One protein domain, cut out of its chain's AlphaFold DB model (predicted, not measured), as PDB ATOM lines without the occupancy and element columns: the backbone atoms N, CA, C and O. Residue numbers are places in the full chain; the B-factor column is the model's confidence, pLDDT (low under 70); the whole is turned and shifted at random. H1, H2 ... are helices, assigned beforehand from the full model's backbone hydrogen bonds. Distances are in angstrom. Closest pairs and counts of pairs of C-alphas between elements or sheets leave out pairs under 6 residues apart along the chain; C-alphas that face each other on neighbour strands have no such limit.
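AT A GLANCE: This is residues 2 to 63 of the 96 residues of an uncharacterized protein of Methanomicrobia archaeon (UniProt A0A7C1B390). Four short helices lie along a flat, winding path with few contacts between them: H1 makes one end, the very short H2 packs on it, and H3 and H4 meet near their ends as a V whose corner is at residues 43 and 44. Between H2 and H3 the backbone makes a wide loop, residues 19 to 33, and after H4 a tail of residues 56 to 63 follows. The printed part has 62 residues, with four named helices in the order H1, H2, H3, H4 and no named strand; the class is all helix. The whole is compact, with a radius of gyration of the C-alphas of 11.8 A, and flat, its C-alphas spanning 32 by 30 by 13 A.

HOW THE PARTS SIT: H1, residues 2 to 10, touches H2, residues 14 to 18; their closest C-alphas are those of Tyr 7 and Gly 14, 6.7 A apart. H2 is close to but not clearly touching H3, residues 34 to 42, with the C-alphas of Trp 15 and Ala 36 closest at 7.6 A. H3 in turn is close to but not clearly touching H4, residues 45 to 55; the closest C-alphas, those of Leu 39 and Met 45, are 5.5 A apart. H3 and H4 run opposite ways at a steep tilt of 55 degrees, and their centres are 14.1 A apart. H1 is apart from H3 and from H4, and H2 is apart from H4. In H2, H3 and H4 every O i to N i+4 pair is within hydrogen-bond range; in H1 it is 3 of 5.

IN THESE COORDINATES: H1 begins with the C-alpha of Arg 2 at (202.354, 241.370, 190.470) and measures 13.5 A from its first to its last C-alpha. H2, from Gly 14 to Phe 18, measures 5.9 A. H3 begins with the C-alpha of Pro 34 at (208.716, 231.442, 172.934) and measures 12.1 A. H4, the longest helix with 11 residues, measures 15.0 A and ends with the C-alpha of Gln 55 at (188.387, 236.574, 172.246).

THE WHOLE: The two C-alphas farthest apart are those of Pro 29 and Pro 57, 32.4 A; the first and last printed C-alphas, of Arg 2 and Ala 63, are 27.5 A apart. The printed part has no cut. The links from H1 to H2 and from H3 to H4 are tight, and the link from H2 to H3, 15 residues, is long; its C-alphas lie 8 to 17 A from the mean of the C-alphas. The mean pLDDT of the printed part is 78.0, and this predicted model has low confidence, under 70, at residues 2 to 5 and 57 to 63.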
ATOM      1  N   ARG A   2     203.200 240.204 190.834       62.12
ATOM      2  CA  ARG A   2     202.354 241.370 190.470       62.12
ATOM      3  C   ARG A   2     201.824 241.379 189.024       62.12
ATOM      4  O   ARG A   2     200.659 241.670 188.811       62.12
ATOM      5  N   TYR A   3     202.633 240.980 188.046       63.84
ATOM      6  CA  TYR A   3     202.259 241.072 186.629       63.84
ATOM      7  C   TYR A   3     201.297 239.987 186.119       63.84
ATOM      8  O   TYR A   3     200.628 240.189 185.110       63.84
ATOM      9  N   ARG A   4     201.203 238.838 186.804       63.25
ATOM     10  CA  ARG A   4     200.265 237.762 186.429       63.25
ATOM     11  C   ARG A   4     198.811 238.161 186.685       63.25
ATOM     12  O   ARG A   4     197.938 237.764 185.928       63.25
ATOM     13  N   TRP A   5     198.565 238.995 187.693       65.50
ATOM     14  CA  TRP A   5     197.232 239.518 187.998       65.50
ATOM     15  C   TRP A   5     196.662 240.371 186.867       65.50
ATOM     16  O   TRP A   5     195.466 240.335 186.610       65.50
ATOM     17  N   MET A   6     197.521 241.071 186.126       71.50
ATOM     18  CA  MET A   6     197.080 241.889 185.000       71.50
ATOM     19  C   MET A   6     196.615 241.055 183.806       71.50
ATOM     20  O   MET A   6     195.722 241.496 183.086       71.50
ATOM     21  N   TYR A   7     197.162 239.848 183.619       75.06
ATOM     22  CA  TYR A   7     196.619 238.903 182.643       75.06
ATOM     23  C   TYR A   7     195.181 238.540 183.010       75.06
ATOM     24  O   TYR A   7     194.304 238.666 182.177       75.06
ATOM     25  N   TYR A   8     194.891 238.201 184.264       78.25
ATOM     26  CA  TYR A   8     193.514 237.882 184.662       78.25
ATOM     27  C   TYR A   8     192.572 239.091 184.637       78.25
ATOM     28  O   TYR A   8     191.398 238.940 184.326       78.25
ATOM     29  N   ALA A   9     193.079 240.294 184.915       76.19
ATOM     30  CA  ALA A   9     192.273 241.512 184.898       76.19
ATOM     31  C   ALA A   9     191.917 241.998 183.485       76.19
ATOM     32  O   ALA A   9     190.978 242.768 183.319       76.19
ATOM     33  N   THR A  10     192.695 241.617 182.470       73.88
ATOM     34  CA  THR A  10     192.591 242.233 181.138       73.88
ATOM     35  C   THR A  10     192.672 241.259 179.970       73.88
ATOM     36  O   THR A  10     192.642 241.687 178.822       73.88
ATOM     37  N   GLY A  11     192.909 239.986 180.282       76.88
ATOM     38  CA  GLY A  11     193.228 238.862 179.401       76.88
ATOM     39  C   GLY A  11     194.431 239.043 178.468       76.88
ATOM     40  O   GLY A  11     194.765 238.121 177.729       76.88
ATOM     41  N   MET A  12     195.140 240.181 178.497       79.06
ATOM     42  CA  MET A  12     196.285 240.393 177.607       79.06
ATOM     43  C   MET A  12     197.565 239.761 178.168       79.06
ATOM     44  O   MET A  12     197.946 240.039 179.314       79.06
ATOM     45  N   PRO A  13     198.308 238.996 177.352       81.50
ATOM     46  CA  PRO A  13     199.670 238.588 177.662       81.50
ATOM     47  C   PRO A  13     200.585 239.768 178.022       81.50
ATOM     48  O   PRO A  13     200.602 240.802 177.358       81.50
ATOM     49  N   GLY A  14     201.414 239.580 179.055       82.56
ATOM     50  CA  GLY A  14     202.287 240.636 179.580       82.56
ATOM     51  C   GLY A  14     203.258 241.228 178.552       82.56
ATOM     52  O   GLY A  14     203.515 242.422 178.592       82.56
ATOM     53  N   TRP A  15     203.733 240.435 177.589       86.81
ATOM     54  CA  TRP A  15     204.649 240.923 176.553       86.81
ATOM     55  C   TRP A  15     204.009 241.905 175.572       86.81
ATOM     56  O   TRP A  15     204.693 242.823 175.139       86.81
ATOM     57  N   MET A  16     202.710 241.785 175.280       83.00
ATOM     58  CA  MET A  16     202.010 242.788 174.464       83.00
ATOM     59  C   MET A  16     201.745 244.075 175.240       83.00
ATOM     60  O   MET A  16     201.677 245.143 174.648       83.00
ATOM     61  N   ARG A  17     201.628 243.990 176.572       78.38
ATOM     62  CA  ARG A  17     201.455 245.168 177.434       78.38
ATOM     63  C   ARG A  17     202.756 245.913 177.711       78.38
ATOM     64  O   ARG A  17     202.747 247.135 177.763       78.38
ATOM     65  N   PHE A  18     203.843 245.189 177.963       82.94
ATOM     66  CA  PHE A  18     205.081 245.762 178.504       82.94
ATOM     67  C   PHE A  18     206.269 245.690 177.543       82.94
ATOM     68  O   PHE A  18     207.350 246.148 177.896       82.94
ATOM     69  N   GLY A  19     206.123 245.062 176.375       81.38
ATOM     70  CA  GLY A  19     207.247 244.746 175.484       81.38
ATOM     71  C   GLY A  19     208.128 243.588 175.975       81.38
ATOM     72  O   GLY A  19     209.042 243.169 175.278       81.38
ATOM     73  N   PHE A  20     207.844 243.031 177.157       82.44
ATOM     74  CA  PHE A  20     208.504 241.857 177.727       82.44
ATOM     75  C   PHE A  20     207.513 241.055 178.580       82.44
ATOM     76  O   PHE A  20     206.542 241.602 179.103       82.44
ATOM     77  N   SER A  21     207.724 239.748 178.749       84.88
ATOM     78  CA  SER A  21     206.897 238.944 179.653       84.88
ATOM     79  C   SER A  21     207.596 238.777 181.000       84.88
ATOM     80  O   SER A  21     208.662 238.168 181.065       84.88
ATOM     81  N   PRO A  22     206.996 239.228 182.113       80.38
ATOM     82  CA  PRO A  22     207.632 239.162 183.431       80.38
ATOM     83  C   PRO A  22     207.969 237.745 183.916       80.38
ATOM     84  O   PRO A  22     208.828 237.581 184.772       80.38
ATOM     85  N   GLY A  23     207.309 236.713 183.377       81.38
ATOM     86  CA  GLY A  23     207.665 235.312 183.643       81.38
ATOM     87  C   GLY A  23     208.876 234.806 182.850       81.38
ATOM     88  O   GLY A  23     209.366 233.717 183.138       81.38
ATOM     89  N   TRP A  24     209.337 235.577 181.866       84.31
ATOM     90  CA  TRP A  24     210.395 235.222 180.920       84.31
ATOM     91  C   TRP A  24     211.624 236.131 181.003       84.31
ATOM     92  O   TRP A  24     212.660 235.791 180.437       84.31
ATOM     93  N   VAL A  25     211.556 237.233 181.754       85.25
ATOM     94  CA  VAL A  25     212.739 238.022 182.129       85.25
ATOM     95  C   VAL A  25     213.749 237.107 182.826       85.25
ATOM     96  O   VAL A  25     213.403 236.409 183.778       85.25
ATOM     97  N   GLY A  26     214.979 237.065 182.309       84.88
ATOM     98  CA  GLY A  26     216.040 236.170 182.786       84.88
ATOM     99  C   GLY A  26     215.923 234.709 182.327       84.88
ATOM    100  O   GLY A  26     216.823 233.923 182.601       84.88
ATOM    101  N   ARG A  27     214.847 234.329 181.617       86.12
ATOM    102  CA  ARG A  27     214.685 233.000 180.985       86.12
ATOM    103  C   ARG A  27     214.868 233.024 179.471       86.12
ATOM    104  O   ARG A  27     215.084 231.975 178.876       86.12
ATOM    105  N   SER A  28     214.761 234.194 178.849       86.44
ATOM    106  CA  SER A  28     215.118 234.408 177.449       86.44
ATOM    107  C   SER A  28     215.937 235.696 177.298       86.44
ATOM    108  O   SER A  28     215.754 236.618 178.101       86.44
ATOM    109  N   PRO A  29     216.813 235.798 176.276       84.31
ATOM    110  CA  PRO A  29     217.652 236.983 176.059       84.31
ATOM    111  C   PRO A  29     216.851 238.280 175.901       84.31
ATOM    112  O   PRO A  29     217.302 239.348 176.293       84.31
ATOM    113  N   THR A  30     215.640 238.178 175.353       83.06
ATOM    114  CA  THR A  30     214.736 239.309 175.108       83.06
ATOM    115  C   THR A  30     213.680 239.485 176.199       83.06
ATOM    116  O   THR A  30     212.877 240.410 176.136       83.06
ATOM    117  N   GLY A  31     213.608 238.579 177.181       84.62
ATOM    118  CA  GLY A  31     212.509 238.543 178.149       84.62
ATOM    119  C   GLY A  31     211.143 238.210 177.531       84.62
ATOM    120  O   GLY A  31     210.115 238.343 178.198       84.62
ATOM    121  N   LEU A  32     211.102 237.784 176.264       90.00
ATOM    122  CA  LEU A  32     209.889 237.377 175.558       90.00
ATOM    123  C   LEU A  32     209.619 235.875 175.717       90.00
ATOM    124  O   LEU A  32     210.567 235.085 175.785       90.00
ATOM    125  N   PRO A  33     208.340 235.458 175.741       88.44
ATOM    126  CA  PRO A  33     207.984 234.049 175.697       88.44
ATOM    127  C   PRO A  33     208.280 233.453 174.311       88.44
ATOM    128  O   PRO A  33     208.200 234.179 173.316       88.44
ATOM    129  N   PRO A  34     208.508 232.130 174.207       87.69
ATOM    130  CA  PRO A  34     208.716 231.442 172.934       87.69
ATOM    131  C   PRO A  34     207.604 231.714 171.918       87.69
ATOM    132  O   PRO A  34     207.884 231.961 170.754       87.69
ATOM    133  N   ALA A  35     206.346 231.769 172.371       86.06
ATOM    134  CA  ALA A  35     205.212 232.092 171.509       86.06
ATOM    135  C   ALA A  35     205.303 233.504 170.896       86.06
ATOM    136  O   ALA A  35     205.012 233.672 169.719       86.06
ATOM    137  N   ALA A  36     205.756 234.510 171.652       88.44
ATOM    138  CA  ALA A  36     205.945 235.855 171.102       88.44
ATOM    139  C   ALA A  36     207.098 235.881 170.094       88.44
ATOM    140  O   ALA A  36     206.975 236.490 169.039       88.44
ATOM    141  N   GLN A  37     208.195 235.173 170.388       86.75
ATOM    142  CA  GLN A  37     209.309 235.053 169.448       86.75
ATOM    143  C   GLN A  37     208.870 234.386 168.140       86.75
ATOM    144  O   GLN A  37     209.218 234.869 167.069       86.75
ATOM    145  N   TYR A  38     208.056 233.330 168.218       86.69
ATOM    146  CA  TYR A  38     207.500 232.654 167.049       86.69
ATOM    147  C   TYR A  38     206.605 233.576 166.213       86.69
ATOM    148  O   TYR A  38     206.790 233.673 165.002       86.69
ATOM    149  N   LEU A  39     205.667 234.292 166.841       88.25
ATOM    150  CA  LEU A  39     204.771 235.219 166.139       88.25
ATOM    151  C   LEU A  39     205.540 236.354 165.448       88.25
ATOM    152  O   LEU A  39     205.203 236.733 164.329       88.25
ATOM    153  N   MET A  40     206.597 236.862 166.088       84.81
ATOM    154  CA  MET A  40     207.476 237.876 165.499       84.81
ATOM    155  C   MET A  40     208.300 237.323 164.329       84.81
ATOM    156  O   MET A  40     208.459 238.013 163.329       84.81
ATOM    157  N   GLN A  41     208.801 236.086 164.425       84.38
ATOM    158  CA  GLN A  41     209.585 235.450 163.357       84.38
ATOM    159  C   GLN A  41     208.735 235.073 162.141       84.38
ATOM    160  O   GLN A  41     209.189 235.194 161.009       84.38
ATOM    161  N   THR A  42     207.509 234.606 162.372       81.44
ATOM    162  CA  THR A  42     206.603 234.142 161.310       81.44
ATOM    163  C   THR A  42     205.746 235.250 160.711       81.44
ATOM    164  O   THR A  42     205.071 235.020 159.711       81.44
ATOM    165  N   GLY A  43     205.736 236.441 161.318       80.69
ATOM    166  CA  GLY A  43     204.876 237.544 160.893       80.69
ATOM    167  C   GLY A  43     203.388 237.312 161.175       80.69
ATOM    168  O   GLY A  43     202.561 238.051 160.655       80.69
ATOM    169  N   GLN A  44     203.035 236.327 162.010       83.31
ATOM    170  CA  GLN A  44     201.645 235.963 162.334       83.31
ATOM    171  C   GLN A  44     200.990 236.871 163.394       83.31
ATOM    172  O   GLN A  44     199.932 236.561 163.946       83.31
ATOM    173  N   MET A  45     201.626 238.001 163.721       81.75
ATOM    174  CA  MET A  45     201.079 238.974 164.669       81.75
ATOM    175  C   MET A  45     199.689 239.523 164.315       81.75
ATOM    176  O   MET A  45     198.908 239.696 165.248       81.75
ATOM    177  N   PRO A  46     199.340 239.789 163.044       79.19
ATOM    178  CA  PRO A  46     198.016 240.302 162.684       79.19
ATOM    179  C   PRO A  46     196.908 239.304 162.987       79.19
ATOM    180  O   PRO A  46     195.942 239.650 163.655       79.19
ATOM    181  N   GLN A  47     197.096 238.043 162.586       81.50
ATOM    182  CA  GLN A  47     196.135 236.971 162.847       81.50
ATOM    183  C   GLN A  47     195.978 236.753 164.355       81.50
ATOM    184  O   GLN A  47     194.884 236.516 164.862       81.50
ATOM    185  N   PHE A  48     197.076 236.875 165.103       83.25
ATOM    186  CA  PHE A  48     197.032 236.805 166.557       83.25
ATOM    187  C   PHE A  48     196.308 238.004 167.188       83.25
ATOM    188  O   PHE A  48     195.542 237.822 168.131       83.25
ATOM    189  N   ALA A  49     196.507 239.219 166.675       79.25
ATOM    190  CA  ALA A  49     195.794 240.408 167.136       79.25
ATOM    191  C   ALA A  49     194.284 240.307 166.860       79.25
ATOM    192  O   ALA A  49     193.487 240.630 167.737       79.25
ATOM    193  N   GLU A  50     193.896 239.783 165.698       78.25
ATOM    194  CA  GLU A  50     192.500 239.516 165.335       78.25
ATOM    195  C   GLU A  50     191.863 238.452 166.243       78.25
ATOM    196  O   GLU A  50     190.763 238.641 166.774       78.25
ATOM    197  N   PHE A  51     192.590 237.361 166.509       82.88
ATOM    198  CA  PHE A  51     192.175 236.337 167.468       82.88
ATOM    199  C   PHE A  51     191.925 236.935 168.858       82.88
ATOM    200  O   PHE A  51     190.906 236.644 169.488       82.88
ATOM    201  N   LEU A  52     192.821 237.804 169.331       78.62
ATOM    202  CA  LEU A  52     192.639 238.496 170.606       78.62
ATOM    203  C   LEU A  52     191.471 239.473 170.574       78.62
ATOM    204  O   LEU A  52     190.753 239.546 171.563       78.62
ATOM    205  N   GLY A  53     191.253 240.191 169.471       75.31
ATOM    206  CA  GLY A  53     190.096 241.072 169.303       75.31
ATOM    207  C   GLY A  53     188.771 240.311 169.372       75.31
ATOM    208  O   GLY A  53     187.817 240.779 169.989       75.31
ATOM    209  N   THR A  54     188.734 239.095 168.823       76.50
ATOM    210  CA  THR A  54     187.555 238.217 168.879       76.50
ATOM    211  C   THR A  54     187.361 237.618 170.271       76.50
ATOM    212  O   THR A  54     186.245 237.561 170.783       76.50
ATOM    213  N   GLN A  55     188.443 237.172 170.912       74.25
ATOM    214  CA  GLN A  55     188.387 236.574 172.246       74.25
ATOM    215  C   GLN A  55     188.148 237.622 173.345       74.25
ATOM    216  O   GLN A  55     187.596 237.301 174.399       74.25
ATOM    217  N   MET A  56     188.569 238.867 173.122       71.56
ATOM    218  CA  MET A  56     188.554 239.928 174.119       71.56
ATOM    219  C   MET A  56     187.905 241.205 173.579       71.56
ATOM    220  O   MET A  56     188.596 242.061 173.031       71.56
ATOM    221  N   PRO A  57     186.604 241.417 173.833       61.75
ATOM    222  CA  PRO A  57     185.872 242.570 173.305       61.75
ATOM    223  C   PRO A  57     186.378 243.933 173.820       61.75
ATOM    224  O   PRO A  57     186.111 244.960 173.207       61.75
ATOM    225  N   PHE A  58     187.138 243.960 174.923       63.06
ATOM    226  CA  PHE A  58     187.784 245.173 175.453       63.06
ATOM    227  C   PHE A  58     189.203 245.404 174.908       63.06
ATOM    228  O   PHE A  58     189.857 246.390 175.258       63.06
ATOM    229  N   TYR A  59     189.709 244.501 174.068       61.09
ATOM    230  CA  TYR A  59     190.985 244.655 173.388       61.09
ATOM    231  C   TYR A  59     190.799 245.538 172.145       61.09
ATOM    232  O   TYR A  59     190.708 245.062 171.023       61.09
ATOM    233  N   GLN A  60     190.747 246.859 172.354       55.66
ATOM    234  CA  GLN A  60     190.817 247.871 171.283       55.66
ATOM    235  C   GLN A  60     192.263 248.180 170.843       55.66
ATOM    236  O   GLN A  60     192.500 249.061 170.016       55.66
ATOM    237  N   GLY A  61     193.255 247.488 171.410       57.66
ATOM    238  CA  GLY A  61     194.661 247.684 171.073       57.66
ATOM    239  C   GLY A  61     195.007 246.980 169.766       57.66
ATOM    240  O   GLY A  61     195.161 245.769 169.765       57.66
ATOM    241  N   MET A  62     195.182 247.741 168.684       53.16
ATOM    242  CA  MET A  62     195.497 247.260 167.325       53.16
ATOM    243  C   MET A  62     194.340 246.589 166.568       53.16
ATOM    244  O   MET A  62     194.549 245.596 165.876       53.16
ATOM    245  N   ALA A  63     193.136 247.163 166.611       55.62
ATOM    246  CA  ALA A  63     192.219 246.949 165.494       55.62
ATOM    247  C   ALA A  63     192.831 247.627 164.252       55.62
ATOM    248  O   ALA A  63     192.812 248.855 164.148       55.62
TER     249      ALA A  63